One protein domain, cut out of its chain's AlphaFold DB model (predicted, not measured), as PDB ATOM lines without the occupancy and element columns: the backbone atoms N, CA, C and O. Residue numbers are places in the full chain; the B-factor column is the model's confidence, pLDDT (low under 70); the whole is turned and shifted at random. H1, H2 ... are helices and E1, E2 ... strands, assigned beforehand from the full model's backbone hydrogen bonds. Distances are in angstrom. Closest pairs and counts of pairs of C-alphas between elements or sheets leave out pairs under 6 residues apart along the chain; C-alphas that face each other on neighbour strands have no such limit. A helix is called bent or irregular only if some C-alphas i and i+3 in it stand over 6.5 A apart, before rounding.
ATOM      1  N   GLY A  89     131.408  91.842 122.542       93.75
ATOM      2  CA  GLY A  89     130.471  91.264 123.507       93.75
ATOM      3  C   GLY A  89     130.944  91.323 124.966       93.75
ATOM      4  O   GLY A  89     130.333  90.676 125.824       93.75
ATOM      5  N   ILE A  90     131.996  92.094 125.258       94.38
ATOM      6  CA  ILE A  90     132.619  92.191 126.580       94.38
ATOM      7  C   ILE A  90     131.799  93.154 127.453       94.38
ATOM      8  O   ILE A  90     131.698  94.337 127.120       94.38
ATOM      9  N   PRO A  91     131.210  92.691 128.572       92.44
ATOM     10  CA  PRO A  91     130.537  93.578 129.509       92.44
ATOM     11  C   PRO A  91     131.553  94.464 130.239       92.44
ATOM     12  O   PRO A  91     132.596  93.998 130.697       92.44
ATOM     13  N   VAL A  92     131.230  95.750 130.372       93.81
ATOM     14  CA  VAL A  92     132.071  96.747 131.038       93.81
ATOM     15  C   VAL A  92     131.378  97.260 132.291       93.81
ATOM     16  O   VAL A  92     130.250  97.751 132.244       93.81
ATOM     17  N   LEU A  93     132.099  97.203 133.405       94.88
ATOM     18  CA  LEU A  93     131.758  97.890 134.642       94.88
ATOM     19  C   LEU A  93     132.783  99.002 134.858       94.88
ATOM     20  O   LEU A  93     133.986  98.754 134.901       94.88
ATOM     21  N   SER A  94     132.298 100.232 134.972       95.19
ATOM     22  CA  SER A  94     133.110 101.427 135.180       95.19
ATOM     23  C   SER A  94     132.546 102.258 136.328       95.19
ATOM     24  O   SER A  94     131.394 102.089 136.736       95.19
ATOM     25  N   TYR A  95     133.356 103.161 136.867       95.69
ATOM     26  CA  TYR A  95     132.912 104.129 137.857       95.69
ATOM     27  C   TYR A  95     133.693 105.434 137.728       95.69
ATOM     28  O   TYR A  95     134.835 105.445 137.273       95.69
ATOM     29  N   LEU A  96     133.065 106.528 138.151       95.69
ATOM     30  CA  LEU A  96     133.727 107.818 138.322       95.69
ATOM     31  C   LEU A  96     134.324 107.878 139.726       95.69
ATOM     32  O   LEU A  96     133.613 107.655 140.710       95.69
ATOM     33  N   THR A  97     135.629 108.139 139.813       94.94
ATOM     34  CA  THR A  97     136.362 108.131 141.082       94.94
ATOM     35  C   THR A  97     135.805 109.183 142.049       94.94
ATOM     36  O   THR A  97     135.485 110.295 141.619       94.94
ATOM     37  N   PRO A  98     135.687 108.874 143.355       96.12
ATOM     38  CA  PRO A  98     135.336 109.875 144.351       96.12
ATOM     39  C   PRO A  98     136.369 110.997 144.434       96.12
ATOM     40  O   PRO A  98     137.570 110.740 144.510       96.12
ATOM     41  N   ILE A  99     135.881 112.231 144.523       96.25
ATOM     42  CA  ILE A  99     136.706 113.429 144.688       96.25
ATOM     43  C   ILE A  99     136.424 114.068 146.046       96.25
ATOM     44  O   ILE A  99     135.339 113.900 146.612       96.25
ATOM     45  N   ASN A 100     137.370 114.852 146.565       95.75
ATOM     46  CA  ASN A 100     137.162 115.606 147.800       95.75
ATOM     47  C   ASN A 100     136.284 116.846 147.542       95.75
ATOM     48  O   ASN A 100     136.739 117.992 147.564       95.75
ATOM     49  N   TYR A 101     135.005 116.615 147.245       96.00
ATOM     50  CA  TYR A 101     134.088 117.673 146.829       96.00
ATOM     51  C   TYR A 101     133.801 118.679 147.943       96.00
ATOM     52  O   TYR A 101     133.552 119.841 147.651       96.00
ATOM     53  N   GLN A 102     133.855 118.257 149.210       95.88
ATOM     54  CA  GLN A 102     133.646 119.152 150.350       95.88
ATOM     55  C   GLN A 102     134.766 120.190 150.443       95.88
ATOM     56  O   GLN A 102     134.491 121.367 150.660       95.88
ATOM     57  N   ALA A 103     136.013 119.782 150.196       94.81
ATOM     58  CA  ALA A 103     137.124 120.717 150.077       94.81
ATOM     59  C   ALA A 103     136.973 121.639 148.863       94.81
ATOM     60  O   ALA A 103     137.204 122.841 148.986       94.81
ATOM     61  N   GLY A 104     136.512 121.109 147.727       95.75
ATOM     62  CA  GLY A 104     136.194 121.917 146.548       95.75
ATOM     63  C   GLY A 104     135.144 122.992 146.836       95.75
ATOM     64  O   GLY A 104     135.372 124.160 146.529       95.75
ATOM     65  N   VAL A 105     134.051 122.626 147.512       96.69
ATOM     66  CA  VAL A 105     132.996 123.560 147.936       96.69
ATOM     67  C   VAL A 105     133.547 124.624 148.883       96.69
ATOM     68  O   VAL A 105     133.319 125.808 148.657       96.69
ATOM     69  N   ARG A 106     134.345 124.244 149.890       95.69
ATOM     70  CA  ARG A 106     134.973 125.222 150.794       95.69
ATOM     71  C   ARG A 106     135.907 126.195 150.075       95.69
ATOM     72  O   ARG A 106     135.944 127.366 150.436       95.69
ATOM     73  N   CYS A 107     136.681 125.720 149.098       94.75
ATOM     74  CA  CYS A 107     137.689 126.542 148.423       94.75
ATOM     75  C   CYS A 107     137.101 127.425 147.315       94.75
ATOM     76  O   CYS A 107     137.617 128.512 147.055       94.75
ATOM     77  N   VAL A 108     136.077 126.942 146.608       95.81
ATOM     78  CA  VAL A 108     135.564 127.578 145.386       95.81
ATOM     79  C   VAL A 108     134.172 128.183 145.577       95.81
ATOM     80  O   VAL A 108     133.919 129.240 144.998       95.81
ATOM     81  N   GLY A 109     133.314 127.557 146.386       96.25
ATOM     82  CA  GLY A 109     131.898 127.896 146.561       96.25
ATOM     83  C   GLY A 109     130.964 126.717 146.258       96.25
ATOM     84  O   GLY A 109     131.390 125.686 145.731       96.25
ATOM     85  N   GLU A 110     129.674 126.868 146.569       94.00
ATOM     86  CA  GLU A 110     128.639 125.846 146.321       94.00
ATOM     87  C   GLU A 110     128.502 125.498 144.827       94.00
ATOM     88  O   GLU A 110     128.212 124.356 144.461       94.00
ATOM     89  N   GLU A 111     128.810 126.449 143.942       95.50
ATOM     90  CA  GLU A 111     128.806 126.279 142.488       95.50
ATOM     91  C   GLU A 111     129.808 125.222 142.008       95.50
ATOM     92  O   GLU A 111     129.625 124.645 140.934       95.50
ATOM     93  N   PHE A 112     130.837 124.909 142.806       96.62
ATOM     94  CA  PHE A 112     131.787 123.840 142.501       96.62
ATOM     95  C   PHE A 112     131.070 122.521 142.219       96.62
ATOM     96  O   PHE A 112     131.335 121.858 141.217       96.62
ATOM     97  N   LYS A 113     130.127 122.149 143.090       96.25
ATOM     98  CA  LYS A 113     129.424 120.872 142.975       96.25
ATOM     99  C   LYS A 113     128.532 120.843 141.734       96.25
ATOM    100  O   LYS A 113     128.450 119.800 141.085       96.25
ATOM    101  N   ALA A 114     127.909 121.969 141.386       95.56
ATOM    102  CA  ALA A 114     127.072 122.091 140.195       95.56
ATOM    103  C   ALA A 114     127.901 121.895 138.917       95.56
ATOM    104  O   ALA A 114     127.593 121.011 138.125       95.56
ATOM    105  N   LEU A 115     129.023 122.608 138.785       95.56
ATOM    106  CA  LEU A 115     129.903 122.497 137.618       95.56
ATOM    107  C   LEU A 115     130.551 121.111 137.484       95.56
ATOM    108  O   LEU A 115     130.654 120.574 136.383       95.56
ATOM    109  N   VAL A 116     130.951 120.482 138.596       96.38
ATOM    110  CA  VAL A 116     131.413 119.084 138.547       96.38
ATOM    111  C   VAL A 116     130.282 118.156 138.099       96.38
ATOM    112  O   VAL A 116     130.521 117.255 137.300       96.38
ATOM    113  N   SER A 117     129.050 118.378 138.562       95.19
ATOM    114  CA  SER A 117     127.888 117.584 138.133       95.19
ATOM    115  C   SER A 117     127.601 117.742 136.638       95.19
ATOM    116  O   SER A 117     127.258 116.760 135.985       95.19
ATOM    117  N   GLU A 118     127.789 118.939 136.077       94.19
ATOM    118  CA  GLU A 118     127.681 119.184 134.634       94.19
ATOM    119  C   GLU A 118     128.728 118.383 133.851       94.19
ATOM    120  O   GLU A 118     128.375 117.650 132.926       94.19
ATOM    121  N   ASN A 119     129.995 118.434 134.275       94.31
ATOM    122  CA  ASN A 119     131.072 117.633 133.686       94.31
ATOM    123  C   ASN A 119     130.783 116.125 133.772       94.31
ATOM    124  O   ASN A 119     130.972 115.394 132.800       94.31
ATOM    125  N   VAL A 120     130.279 115.650 134.913       94.38
ATOM    126  CA  VAL A 120     129.846 114.256 135.089       94.38
ATOM    127  C   VAL A 120     128.714 113.904 134.122       94.38
ATOM    128  O   VAL A 120     128.755 112.845 133.498       94.38
ATOM    129  N   GLY A 121     127.736 114.795 133.949       92.19
ATOM    130  CA  GLY A 121     126.654 114.632 132.980       92.19
ATOM    131  C   GLY A 121     127.175 114.472 131.552       92.19
ATOM    132  O   GLY A 121     126.761 113.542 130.859       92.19
ATOM    133  N   GLN A 122     128.143 115.301 131.144       91.75
ATOM    134  CA  GLN A 122     128.806 115.180 129.841       91.75
ATOM    135  C   GLN A 122     129.514 113.830 129.689       91.75
ATOM    136  O   GLN A 122     129.333 113.154 128.679       91.75
ATOM    137  N   ILE A 123     130.268 113.384 130.700       93.06
ATOM    138  CA  ILE A 123     130.945 112.078 130.665       93.06
ATOM    139  C   ILE A 123     129.927 110.946 130.493       93.06
ATOM    140  O   ILE A 123     130.074 110.125 129.588       93.06
ATOM    141  N   LEU A 124     128.879 110.911 131.322       91.69
ATOM    142  CA  LEU A 124     127.852 109.867 131.265       91.69
ATOM    143  C   LEU A 124     127.117 109.872 129.919       91.69
ATOM    144  O   LEU A 124     126.913 108.809 129.330       91.69
ATOM    145  N   GLN A 125     126.791 111.056 129.393       88.44
ATOM    146  CA  GLN A 125     126.189 111.202 128.072       88.44
ATOM    147  C   GLN A 125     127.117 110.668 126.974       88.44
ATOM    148  O   GLN A 125     126.662 109.950 126.087       88.44
ATOM    149  N   GLN A 126     128.420 110.957 127.024       87.62
ATOM    150  CA  GLN A 126     129.354 110.439 126.025       87.62
ATOM    151  C   GLN A 126     129.562 108.923 126.162       87.62
ATOM    152  O   GLN A 126     129.707 108.254 125.144       87.62
ATOM    153  N   MET A 127     129.530 108.346 127.369       86.88
ATOM    154  CA  MET A 127     129.771 106.910 127.572       86.88
ATOM    155  C   MET A 127     128.738 105.996 126.897       86.88
ATOM    156  O   MET A 127     129.081 104.873 126.531       86.88
ATOM    157  N   ALA A 128     127.493 106.439 126.711       74.44
ATOM    158  CA  ALA A 128     126.462 105.581 126.119       74.44
ATOM    159  C   ALA A 128     125.352 106.302 125.347       74.44
ATOM    160  O   ALA A 128     124.351 105.675 124.987       74.44
ATOM    161  N   GLY A 129     125.475 107.610 125.131       71.62
ATOM    162  CA  GLY A 129     124.391 108.426 124.598       71.62
ATOM    163  C   GLY A 129     123.122 108.288 125.443       71.62
ATOM    164  O   GLY A 129     123.164 108.263 126.671       71.62
ATOM    165  N   ASN A 130     121.987 108.124 124.764       65.38
ATOM    166  CA  ASN A 130     120.673 107.956 125.394       65.38
ATOM    167  C   ASN A 130     120.379 106.505 125.829       65.38
ATOM    168  O   ASN A 130     119.241 106.189 126.160       65.38
ATOM    169  N   SER A 131     121.363 105.599 125.776       81.69
ATOM    170  CA  SER A 131     121.162 104.176 126.090       81.69
ATOM    171  C   SER A 131     121.443 103.809 127.550       81.69
ATOM    172  O   SER A 131     121.218 102.660 127.923       81.69
ATOM    173  N   LEU A 132     121.932 104.746 128.371       86.44
ATOM    174  CA  LEU A 132     122.039 104.552 129.819       86.44
ATOM    175  C   LEU A 132     120.718 104.900 130.500       86.44
ATOM    176  O   LEU A 132     120.189 105.995 130.338       86.44
ATOM    177  N   THR A 133     120.233 103.979 131.323       90.12
ATOM    178  CA  THR A 133     119.084 104.178 132.206       90.12
ATOM    179  C   THR A 133     119.567 104.180 133.648       90.12
ATOM    180  O   THR A 133     120.361 103.324 134.038       90.12
ATOM    181  N   ALA A 134     119.102 105.132 134.456       90.81
ATOM    182  CA  ALA A 134     119.362 105.110 135.890       90.81
ATOM    183  C   ALA A 134     118.622 103.924 136.529       90.81
ATOM    184  O   ALA A 134     117.408 103.797 136.393       90.81
ATOM    185  N   VAL A 135     119.356 103.058 137.226       91.12
ATOM    186  CA  VAL A 135     118.800 101.907 137.964       91.12
ATOM    187  C   VAL A 135     118.883 102.086 139.480       91.12
ATOM    188  O   VAL A 135     118.339 101.288 140.238       91.12
ATOM    189  N   SER A 136     119.623 103.098 139.923       90.06
ATOM    190  CA  SER A 136     119.627 103.656 141.273       90.06
ATOM    191  C   SER A 136     120.230 105.063 141.214       90.06
ATOM    192  O   SER A 136     120.754 105.454 140.171       90.06
ATOM    193  N   ASP A 137     120.210 105.796 142.331       87.12
ATOM    194  CA  ASP A 137     120.656 107.199 142.418       87.12
ATOM    195  C   ASP A 137     122.018 107.484 141.771       87.12
ATOM    196  O   ASP A 137     122.261 108.580 141.280       87.12
ATOM    197  N   ASN A 138     122.915 106.497 141.775       92.88
ATOM    198  CA  ASN A 138     124.292 106.650 141.321       92.88
ATOM    199  C   ASN A 138     124.743 105.532 140.375       92.88
ATOM    200  O   ASN A 138     125.942 105.386 140.155       92.88
ATOM    201  N   VAL A 139     123.832 104.703 139.854       94.38
ATOM    202  CA  VAL A 139     124.189 103.609 138.939       94.38
ATOM    203  C   VAL A 139     123.345 103.693 137.679       94.38
ATOM    204  O   VAL A 139     122.117 103.761 137.733       94.38
ATOM    205  N   PHE A 140     124.032 103.639 136.546       93.88
ATOM    206  CA  PHE A 140     123.468 103.724 135.211       93.88
ATOM    207  C   PHE A 140     123.794 102.446 134.444       93.88
ATOM    208  O   PHE A 140     124.922 101.951 134.499       93.88
ATOM    209  N   GLU A 141     122.817 101.910 133.720       92.56
ATOM    210  CA  GLU A 141     122.947 100.659 132.977       92.56
ATOM    211  C   GLU A 141     122.505 100.824 131.526       92.56
ATOM    212  O   GLU A 141     121.508 101.481 131.235       92.56
ATOM    213  N   GLY A 142     123.267 100.226 130.617       90.06
ATOM    214  CA  GLY A 142     122.978 100.160 129.191       90.06
ATOM    215  C   GLY A 142     123.476  98.835 128.606       90.06
ATOM    216  O   GLY A 142     123.987  97.982 129.342       90.06
ATOM    217  N   PRO A 143     123.359  98.627 127.285       87.88
ATOM    218  CA  PRO A 143     123.794  97.388 126.649       87.88
ATOM    219  C   PRO A 143     125.282  97.113 126.908       87.88
ATOM    220  O   PRO A 143     126.141  97.851 126.427       87.88
ATOM    221  N   LYS A 144     125.580  96.051 127.673       89.69
ATOM    222  CA  LYS A 144     126.946  95.639 128.062       89.69
ATOM    223  C   LYS A 144     127.761  96.722 128.790       89.69
ATOM    224  O   LYS A 144     128.978  96.601 128.880       89.69
ATOM    225  N   LEU A 145     127.118  97.743 129.356       93.44
ATOM    226  CA  LEU A 145     127.789  98.809 130.098       93.44
ATOM    227  C   LEU A 145     127.062  99.094 131.406       93.44
ATOM    228  O   LEU A 145     125.840  99.202 131.465       93.44
ATOM    229  N   THR A 146     127.825  99.240 132.478       94.56
ATOM    230  CA  THR A 146     127.341  99.731 133.764       94.56
ATOM    231  C   THR A 146     128.318 100.750 134.306       94.56
ATOM    232  O   THR A 146     129.520 100.493 134.355       94.56
ATOM    233  N   VAL A 147     127.797 101.906 134.702       95.38
ATOM    234  CA  VAL A 147     128.596 103.020 135.205       95.38
ATOM    235  C   VAL A 147     128.068 103.435 136.563       95.38
ATOM    236  O   VAL A 147     126.880 103.716 136.706       95.38
ATOM    237  N   ALA A 148     128.949 103.496 137.556       96.62
ATOM    238  CA  ALA A 148     128.627 104.081 138.846       96.62
ATOM    239  C   ALA A 148     129.202 105.496 138.977       96.62
ATOM    240  O   ALA A 148     130.408 105.710 138.862       96.62
ATOM    241  N   ASN A 149     128.346 106.477 139.240       96.69
ATOM    242  CA  ASN A 149     128.772 107.830 139.564       96.69
ATOM    243  C   ASN A 149     129.078 107.925 141.062       96.69
ATOM    244  O   ASN A 149     128.185 108.133 141.881       96.69
ATOM    245  N   TRP A 150     130.347 107.775 141.431       97.06
ATOM    246  CA  TRP A 150     130.786 107.894 142.822       97.06
ATOM    247  C   TRP A 150     131.595 109.151 143.097       97.06
ATOM    248  O   TRP A 150     132.183 109.265 144.172       97.06
ATOM    249  N   THR A 151     131.548 110.131 142.193       96.88
ATOM    250  CA  THR A 151     132.246 111.413 142.329       96.88
ATOM    251  C   THR A 151     132.001 112.066 143.694       96.88
ATOM    252  O   THR A 151     132.938 112.571 144.304       96.88
ATOM    253  N   PHE A 152     130.782 111.966 144.239       96.31
ATOM    254  CA  PHE A 152     130.416 112.522 145.553       96.31
ATOM    255  C   PHE A 152     130.184 111.471 146.653       96.31
ATOM    256  O   PHE A 152     129.585 111.778 147.683       96.31
ATOM    257  N   LEU A 153     130.644 110.230 146.459       95.81
ATOM    258  CA  LEU A 153     130.425 109.127 147.405       95.81
ATOM    259  C   LEU A 153     131.135 109.343 148.750       95.81
ATOM    260  O   LEU A 153     130.650 108.891 149.792       95.81
ATOM    261  N   LEU A 154     132.313 109.967 148.723       95.44
ATOM    262  CA  LEU A 154     133.202 110.079 149.873       95.44
ATOM    263  C   LEU A 154     133.263 111.520 150.381       95.44
ATOM    264  O   LEU A 154     133.476 112.459 149.619       95.44
ATOM    265  N   THR A 155     133.088 111.679 151.690       93.75
ATOM    266  CA  THR A 155     133.380 112.920 152.413       93.75
ATOM    267  C   THR A 155     134.887 113.081 152.629       93.75
ATOM    268  O   THR A 155     135.657 112.130 152.480       93.75
ATOM    269  N   GLU A 156     135.323 114.276 153.015       92.25
ATOM    270  CA  GLU A 156     136.743 114.631 153.150       92.25
ATOM    271  C   GLU A 156     137.548 113.713 154.088       92.25
ATOM    272  O   GLU A 156     138.736 113.482 153.872       92.25
ATOM    273  N   ASN A 157     136.895 113.121 155.095       94.06
ATOM    274  CA  ASN A 157     137.527 112.232 156.076       94.06
ATOM    275  C   ASN A 157     138.012 110.901 155.475       94.06
ATOM    276  O   ASN A 157     138.668 110.116 156.159       94.06
ATOM    277  N   PHE A 158     137.689 110.622 154.211       95.19
ATOM    278  CA  PHE A 158     138.151 109.446 153.474       95.19
ATOM    279  C   PHE A 158     139.404 109.704 152.621       95.19
ATOM    280  O   PHE A 158     139.921 108.772 152.003       95.19
ATOM    281  N   PHE A 159     139.919 110.934 152.612       94.19
ATOM    282  CA  PHE A 159     141.140 111.325 151.906       94.19
ATOM    283  C   PHE A 159     142.306 111.463 152.898       94.19
ATOM    284  O   PHE A 159     142.094 111.585 154.106       94.19
ATOM    285  N   PHE A 160     143.554 111.376 152.425       90.06
ATOM    286  CA  PHE A 160     144.729 111.558 153.298       90.06
ATOM    287  C   PHE A 160     144.835 112.978 153.857       90.06
ATOM    288  O   PHE A 160     145.237 113.168 155.004       90.06
ATOM    289  N   HIS A 161     144.439 113.963 153.054       84.88
ATOM    290  CA  HIS A 161     144.533 115.369 153.393       84.88
ATOM    291  C   HIS A 161     143.201 116.061 153.101       84.88
ATOM    292  O   HIS A 161     142.660 115.967 152.001       84.88
ATOM    293  N   GLN A 162     142.681 116.793 154.091       79.44
ATOM    294  CA  GLN A 162     141.356 117.421 154.017       79.44
ATOM    295  C   GLN A 162     141.238 118.482 152.919       79.44
ATOM    296  O   GLN A 162     140.133 118.736 152.463       79.44
ATOM    297  N   ASN A 163     142.350 119.078 152.479       77.12
ATOM    298  CA  ASN A 163     142.365 120.160 151.488       77.12
ATOM    299  C   ASN A 163     143.060 119.770 150.177       77.12
ATOM    300  O   ASN A 163     143.361 120.637 149.361       77.12
ATOM    301  N   GLU A 164     143.350 118.486 149.969       75.81
ATOM    302  CA  GLU A 164     143.936 118.046 148.708       75.81
ATOM    303  C   GLU A 164     142.874 117.839 147.636       75.81
ATOM    304  O   GLU A 164     141.828 117.228 147.861       75.81
ATOM    305  N   SER A 165     143.191 118.320 146.437       79.25
ATOM    306  CA  SER A 165     142.425 118.045 145.227       79.25
ATOM    307  C   SER A 165     142.753 116.687 144.622       79.25
ATOM    308  O   SER A 165     142.223 116.368 143.569       79.25
ATOM    309  N   THR A 166     143.664 115.910 145.199       74.19
ATOM    310  CA  THR A 166     144.057 114.606 144.661       74.19
ATOM    311  C   THR A 166     143.134 113.501 145.162       74.19
ATOM    312  O   THR A 166     142.715 113.498 146.317       74.19
ATOM    313  N   GLU A 167     142.883 112.501 144.320       77.12
ATOM    314  CA  GLU A 167     142.026 111.335 144.603       77.12
ATOM    315  C   GLU A 167     142.704 110.299 145.536       77.12
ATOM    316  O   GLU A 167     142.446 109.095 145.482       77.12
ATOM    317  N   HIS A 168     143.615 110.744 146.407       88.56
ATOM    318  CA  HIS A 168     144.377 109.882 147.304       88.56
ATOM    319  C   HIS A 168     143.556 109.528 148.551       88.56
ATOM    320  O   HIS A 168     143.567 110.219 149.574       88.56
ATOM    321  N   LEU A 169     142.844 108.406 148.457       93.00
ATOM    322  CA  LEU A 169     142.036 107.855 149.543       93.00
ATOM    323  C   LEU A 169     142.904 107.278 150.661       93.00
ATOM    324  O   LEU A 169     143.852 106.536 150.390       93.00
ATOM    325  N   ASN A 170     142.523 107.524 151.915       94.94
ATOM    326  CA  ASN A 170     143.075 106.820 153.073       94.94
ATOM    327  C   ASN A 170     142.514 105.383 153.168       94.94
ATOM    328  O   ASN A 170     141.736 104.948 152.316       94.94
ATOM    329  N   ILE A 171     142.914 104.605 154.183       96.88
ATOM    330  CA  ILE A 171     142.485 103.197 154.296       96.88
ATOM    331  C   ILE A 171     140.963 103.046 154.407       96.88
ATOM    332  O   ILE A 171     140.386 102.198 153.730       96.88
ATOM    333  N   SER A 172     140.301 103.910 155.174       96.88
ATOM    334  CA  SER A 172     138.844 103.909 155.303       96.88
ATOM    335  C   SER A 172     138.169 104.233 153.970       96.88
ATOM    336  O   SER A 172     137.163 103.615 153.624       96.88
ATOM    337  N   GLY A 173     138.739 105.166 153.199       96.50
ATOM    338  CA  GLY A 173     138.233 105.543 151.879       96.50
ATOM    339  C   GLY A 173     138.350 104.399 150.881       96.50
ATOM    340  O   GLY A 173     137.380 104.073 150.198       96.50
ATOM    341  N   ARG A 174     139.507 103.730 150.865       96.69
ATOM    342  CA  ARG A 174     139.739 102.543 150.032       96.69
ATOM    343  C   ARG A 174     138.792 101.403 150.388       96.69
ATOM    344  O   ARG A 174     138.217 100.817 149.478       96.69
ATOM    345  N   ASN A 175     138.576 101.133 151.675       98.06
ATOM    346  CA  ASN A 175     137.640 100.096 152.114       98.06
ATOM    347  C   ASN A 175     136.212 100.407 151.643       98.06
ATOM    348  O   ASN A 175     135.579  99.571 151.007       98.06
ATOM    349  N   LYS A 176     135.733 101.640 151.854       97.50
ATOM    350  CA  LYS A 176     134.383 102.051 151.435       97.50
ATOM    351  C   LYS A 176     134.187 102.005 149.914       97.50
ATOM    352  O   LYS A 176     133.125 101.585 149.445       97.50
ATOM    353  N   LEU A 177     135.191 102.424 149.139       96.56
ATOM    354  CA  LEU A 177     135.155 102.324 147.678       96.56
ATOM    355  C   LEU A 177     135.177 100.856 147.225       96.56
ATOM    356  O   LEU A 177     134.357 100.463 146.401       96.56
ATOM    357  N   SER A 178     136.050 100.034 147.811       97.38
ATOM    358  CA  SER A 178     136.141  98.598 147.525       97.38
ATOM    359  C   SER A 178     134.822  97.879 147.797       97.38
ATOM    360  O   SER A 178     134.345  97.138 146.942       97.38
ATOM    361  N   ASP A 179     134.175  98.145 148.934       97.75
ATOM    362  CA  ASP A 179     132.866  97.567 149.258       97.75
ATOM    363  C   ASP A 179     131.804  97.942 148.216       97.75
ATOM    364  O   ASP A 179     130.965  97.119 147.845       97.75
ATOM    365  N   SER A 180     131.850  99.178 147.713       96.69
ATOM    366  CA  SER A 180     130.929  99.661 146.678       96.69
ATOM    367  C   SER A 180     131.166  98.947 145.340       96.69
ATOM    368  O   SER A 180     130.206  98.524 144.693       96.69
ATOM    369  N   ILE A 181     132.435  98.732 144.968       96.31
ATOM    370  CA  ILE A 181     132.836  97.951 143.785       96.31
ATOM    371  C   ILE A 181     132.362  96.505 143.908       96.31
ATOM    372  O   ILE A 181     131.702  96.004 143.000       96.31
ATOM    373  N   VAL A 182     132.640  95.848 145.037       97.12
ATOM    374  CA  VAL A 182     132.248  94.452 145.276       97.12
ATOM    375  C   VAL A 182     130.737  94.289 145.149       97.12
ATOM    376  O   VAL A 182     130.278  93.400 144.435       97.12
ATOM    377  N   ARG A 183     129.947  95.173 145.770       94.88
ATOM    378  CA  ARG A 183     128.479  95.134 145.656       94.88
ATOM    379  C   ARG A 183     128.004  95.273 144.213       94.88
ATOM    380  O   ARG A 183     127.092  94.555 143.811       94.88
ATOM    381  N   LEU A 184     128.608  96.175 143.438       94.62
ATOM    382  CA  LEU A 184     128.231  96.380 142.040       94.62
ATOM    383  C   LEU A 184     128.565  95.156 141.176       94.62
ATOM    384  O   LEU A 184     127.732  94.728 140.380       94.62
ATOM    385  N   VAL A 185     129.746  94.566 141.373       94.62
ATOM    386  CA  VAL A 185     130.175  93.345 140.674       94.62
ATOM    387  C   VAL A 185     129.254  92.173 141.009       94.62
ATOM    388  O   VAL A 185     128.775  91.501 140.098       94.62
ATOM    389  N   LEU A 186     128.965  91.941 142.294       94.25
ATOM    390  CA  LEU A 186     128.092  90.845 142.726       94.25
ATOM    391  C   LEU A 186     126.675  91.006 142.175       94.25
ATOM    392  O   LEU A 186     126.150  90.062 141.594       94.25
ATOM    393  N   ARG A 187     126.103  92.217 142.247       90.56
ATOM    394  CA  ARG A 187     124.797  92.518 141.642       90.56
ATOM    395  C   ARG A 187     124.765  92.146 140.159       90.56
ATOM    396  O   ARG A 187     123.767  91.610 139.689       90.56
ATOM    397  N   LYS A 188     125.834  92.453 139.419       88.81
ATOM    398  CA  LYS A 188     125.899  92.166 137.983       88.81
ATOM    399  C   LYS A 188     126.069  90.697 137.667       88.81
ATOM    400  O   LYS A 188     125.351  90.199 136.811       88.81
ATOM    401  N   ARG A 189     126.933  90.004 138.404       89.62
ATOM    402  CA  ARG A 189     127.063  88.550 138.311       89.62
ATOM    403  C   ARG A 189     125.720  87.862 138.562       89.62
ATOM    404  O   ARG A 189     125.330  86.993 137.795       89.62
ATOM    405  N   ASP A 190     125.017  88.256 139.619       89.81
ATOM    406  CA  ASP A 190     123.766  87.603 140.015       89.81
ATOM    407  C   ASP A 190     122.647  87.841 138.983       89.81
ATOM    408  O   ASP A 190     121.841  86.948 138.744       89.81
ATOM    409  N   ALA A 191     122.643  88.997 138.309       85.25
ATOM    410  CA  ALA A 191     121.713  89.302 137.218       85.25
ATOM    411  C   ALA A 191     122.005  88.548 135.903       85.25
ATOM    412  O   ALA A 191     121.118  88.461 135.064       85.25
ATOM    413  N   GLU A 192     123.223  88.037 135.697       80.56
ATOM    414  CA  GLU A 192     123.574  87.218 134.522       80.56
ATOM    415  C   GLU A 192     123.287  85.721 134.726       80.56
ATOM    416  O   GLU A 192     123.216  84.974 133.753       80.56
ATOM    417  N   ILE A 193     123.158  85.280 135.983       80.38
ATOM    418  CA  ILE A 193     122.881  83.879 136.346       80.38
ATOM    419  C   ILE A 193     121.368  83.601 136.433       80.38
ATOM    420  O   ILE A 193     120.962  82.451 136.254       80.38
ATOM    421  N   ALA A 194     120.562  84.621 136.741       60.56
ATOM    422  CA  ALA A 194     119.105  84.534 136.875       60.56
ATOM    423  C   ALA A 194     118.389  84.485 135.516       60.56
ATOM    424  O   ALA A 194     117.404  83.718 135.420       60.56
TER     425      ALA A 194
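This is residues 89 to 194 of the 194 residues of an uncharacterized protein of Deltaproteobacteria bacterium (UniProt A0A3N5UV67). A small twisted sheet of four strands sits between two long helices: H2 covers one face of it, running along the strands, while H3 passes on the other side and only grazes the sheet. Past one end of the strands lie the short helix H1 and the long loop of residues 150 to 170, and the last residues, 189 to 194, stick out free at the far end of H3. The printed part has 106 residues, with three named helices and four named strands in the order E1 H1 H2 E2 E3 E4 H3. The sheet runs E1 E4 E3 E2 and is mixed; the class is mixed, helices and strands. The whole is compact, with a radius of gyration of the C-alphas of 15.0 A, and spans 45 by 30 by 20 A.

The sheet has E1, residues 92 to 96, and E2, residues 133 to 136, as its edge strands, with E4, residues 145 to 149, and E3, residues 139 to 142, as inner strands. E1 and E4 are parallel at 15 degrees, with N 94 and O 146 within hydrogen-bond range at 2.9 A. E4 and E3 are an antiparallel hairpin at 160 degrees, with N 147 and O 140 at 2.9 A. E3 and E2 are also an antiparallel hairpin, at 148 degrees, with N 133 and O 141 at 2.8 A. E2, E3 and E4 form a meander, each strand the antiparallel neighbour of the one before. From edge to edge the strands' lines turn by 67 degrees. H2, residues 111 to 131, is on the sheet at a height over the sheet of 9.8 A, over E4 and E3; this makes two layers, a helix on one face of a sheet. Its line stands at 6 degrees to that of E4 on the local plane, along the strands. The closest C-alphas of H2 and E3 are those of Ser 131 and Gly 142, 5.4 A apart. H2 has a kink of 64 degrees near residue 125 and is irregular, with C-alphas 127 and 130 9.4 A apart. H1, residues 101 to 108, is not on the sheet; it touches residues 111 to 113 of H2 alone, closest at the C-alphas of Val 105 and Phe 112, 5.6 A, at a steep tilt of 51 degrees, opposite ways. E1, H1, H2 and E2 form a split strand-helix-strand unit, two strands running the same way with E4 and E3 between them, and its crossover is right-handed. H3, residues 171 to 193, only grazes the sheet, with its residues 180 to 188. Its closest C-alphas to E1 are Val 185 and Leu 93, 7.7 A. H3 and E4 are near each other, and H3 is apart from H1 and H2. In H1 and H3 each O i to N i+4 pair is within hydrogen-bond range; in H2, 14 of 17 are.

E1 begins at C-alpha 92, (132.071, 96.747, 131.038), and is 13.4 A long; E4 is 13.1 A. H2 starts at C-alpha 111, (128.806, 126.279, 142.488), and measures 28.6 A. H3, the longest helix, measures 32.9 A and ends at C-alpha 193, (122.881, 83.879, 136.346).

The C-alphas of Cys 107 and Ala 194, the two farthest apart, are 47.4 A from each other. The printed part has no cut and ends at the chain's last residue. The link E4 to H3 is long, with 21 residues; the other links are tight. The mean pLDDT of the printed part is 91.5, and residues 130 and 194 are under 70.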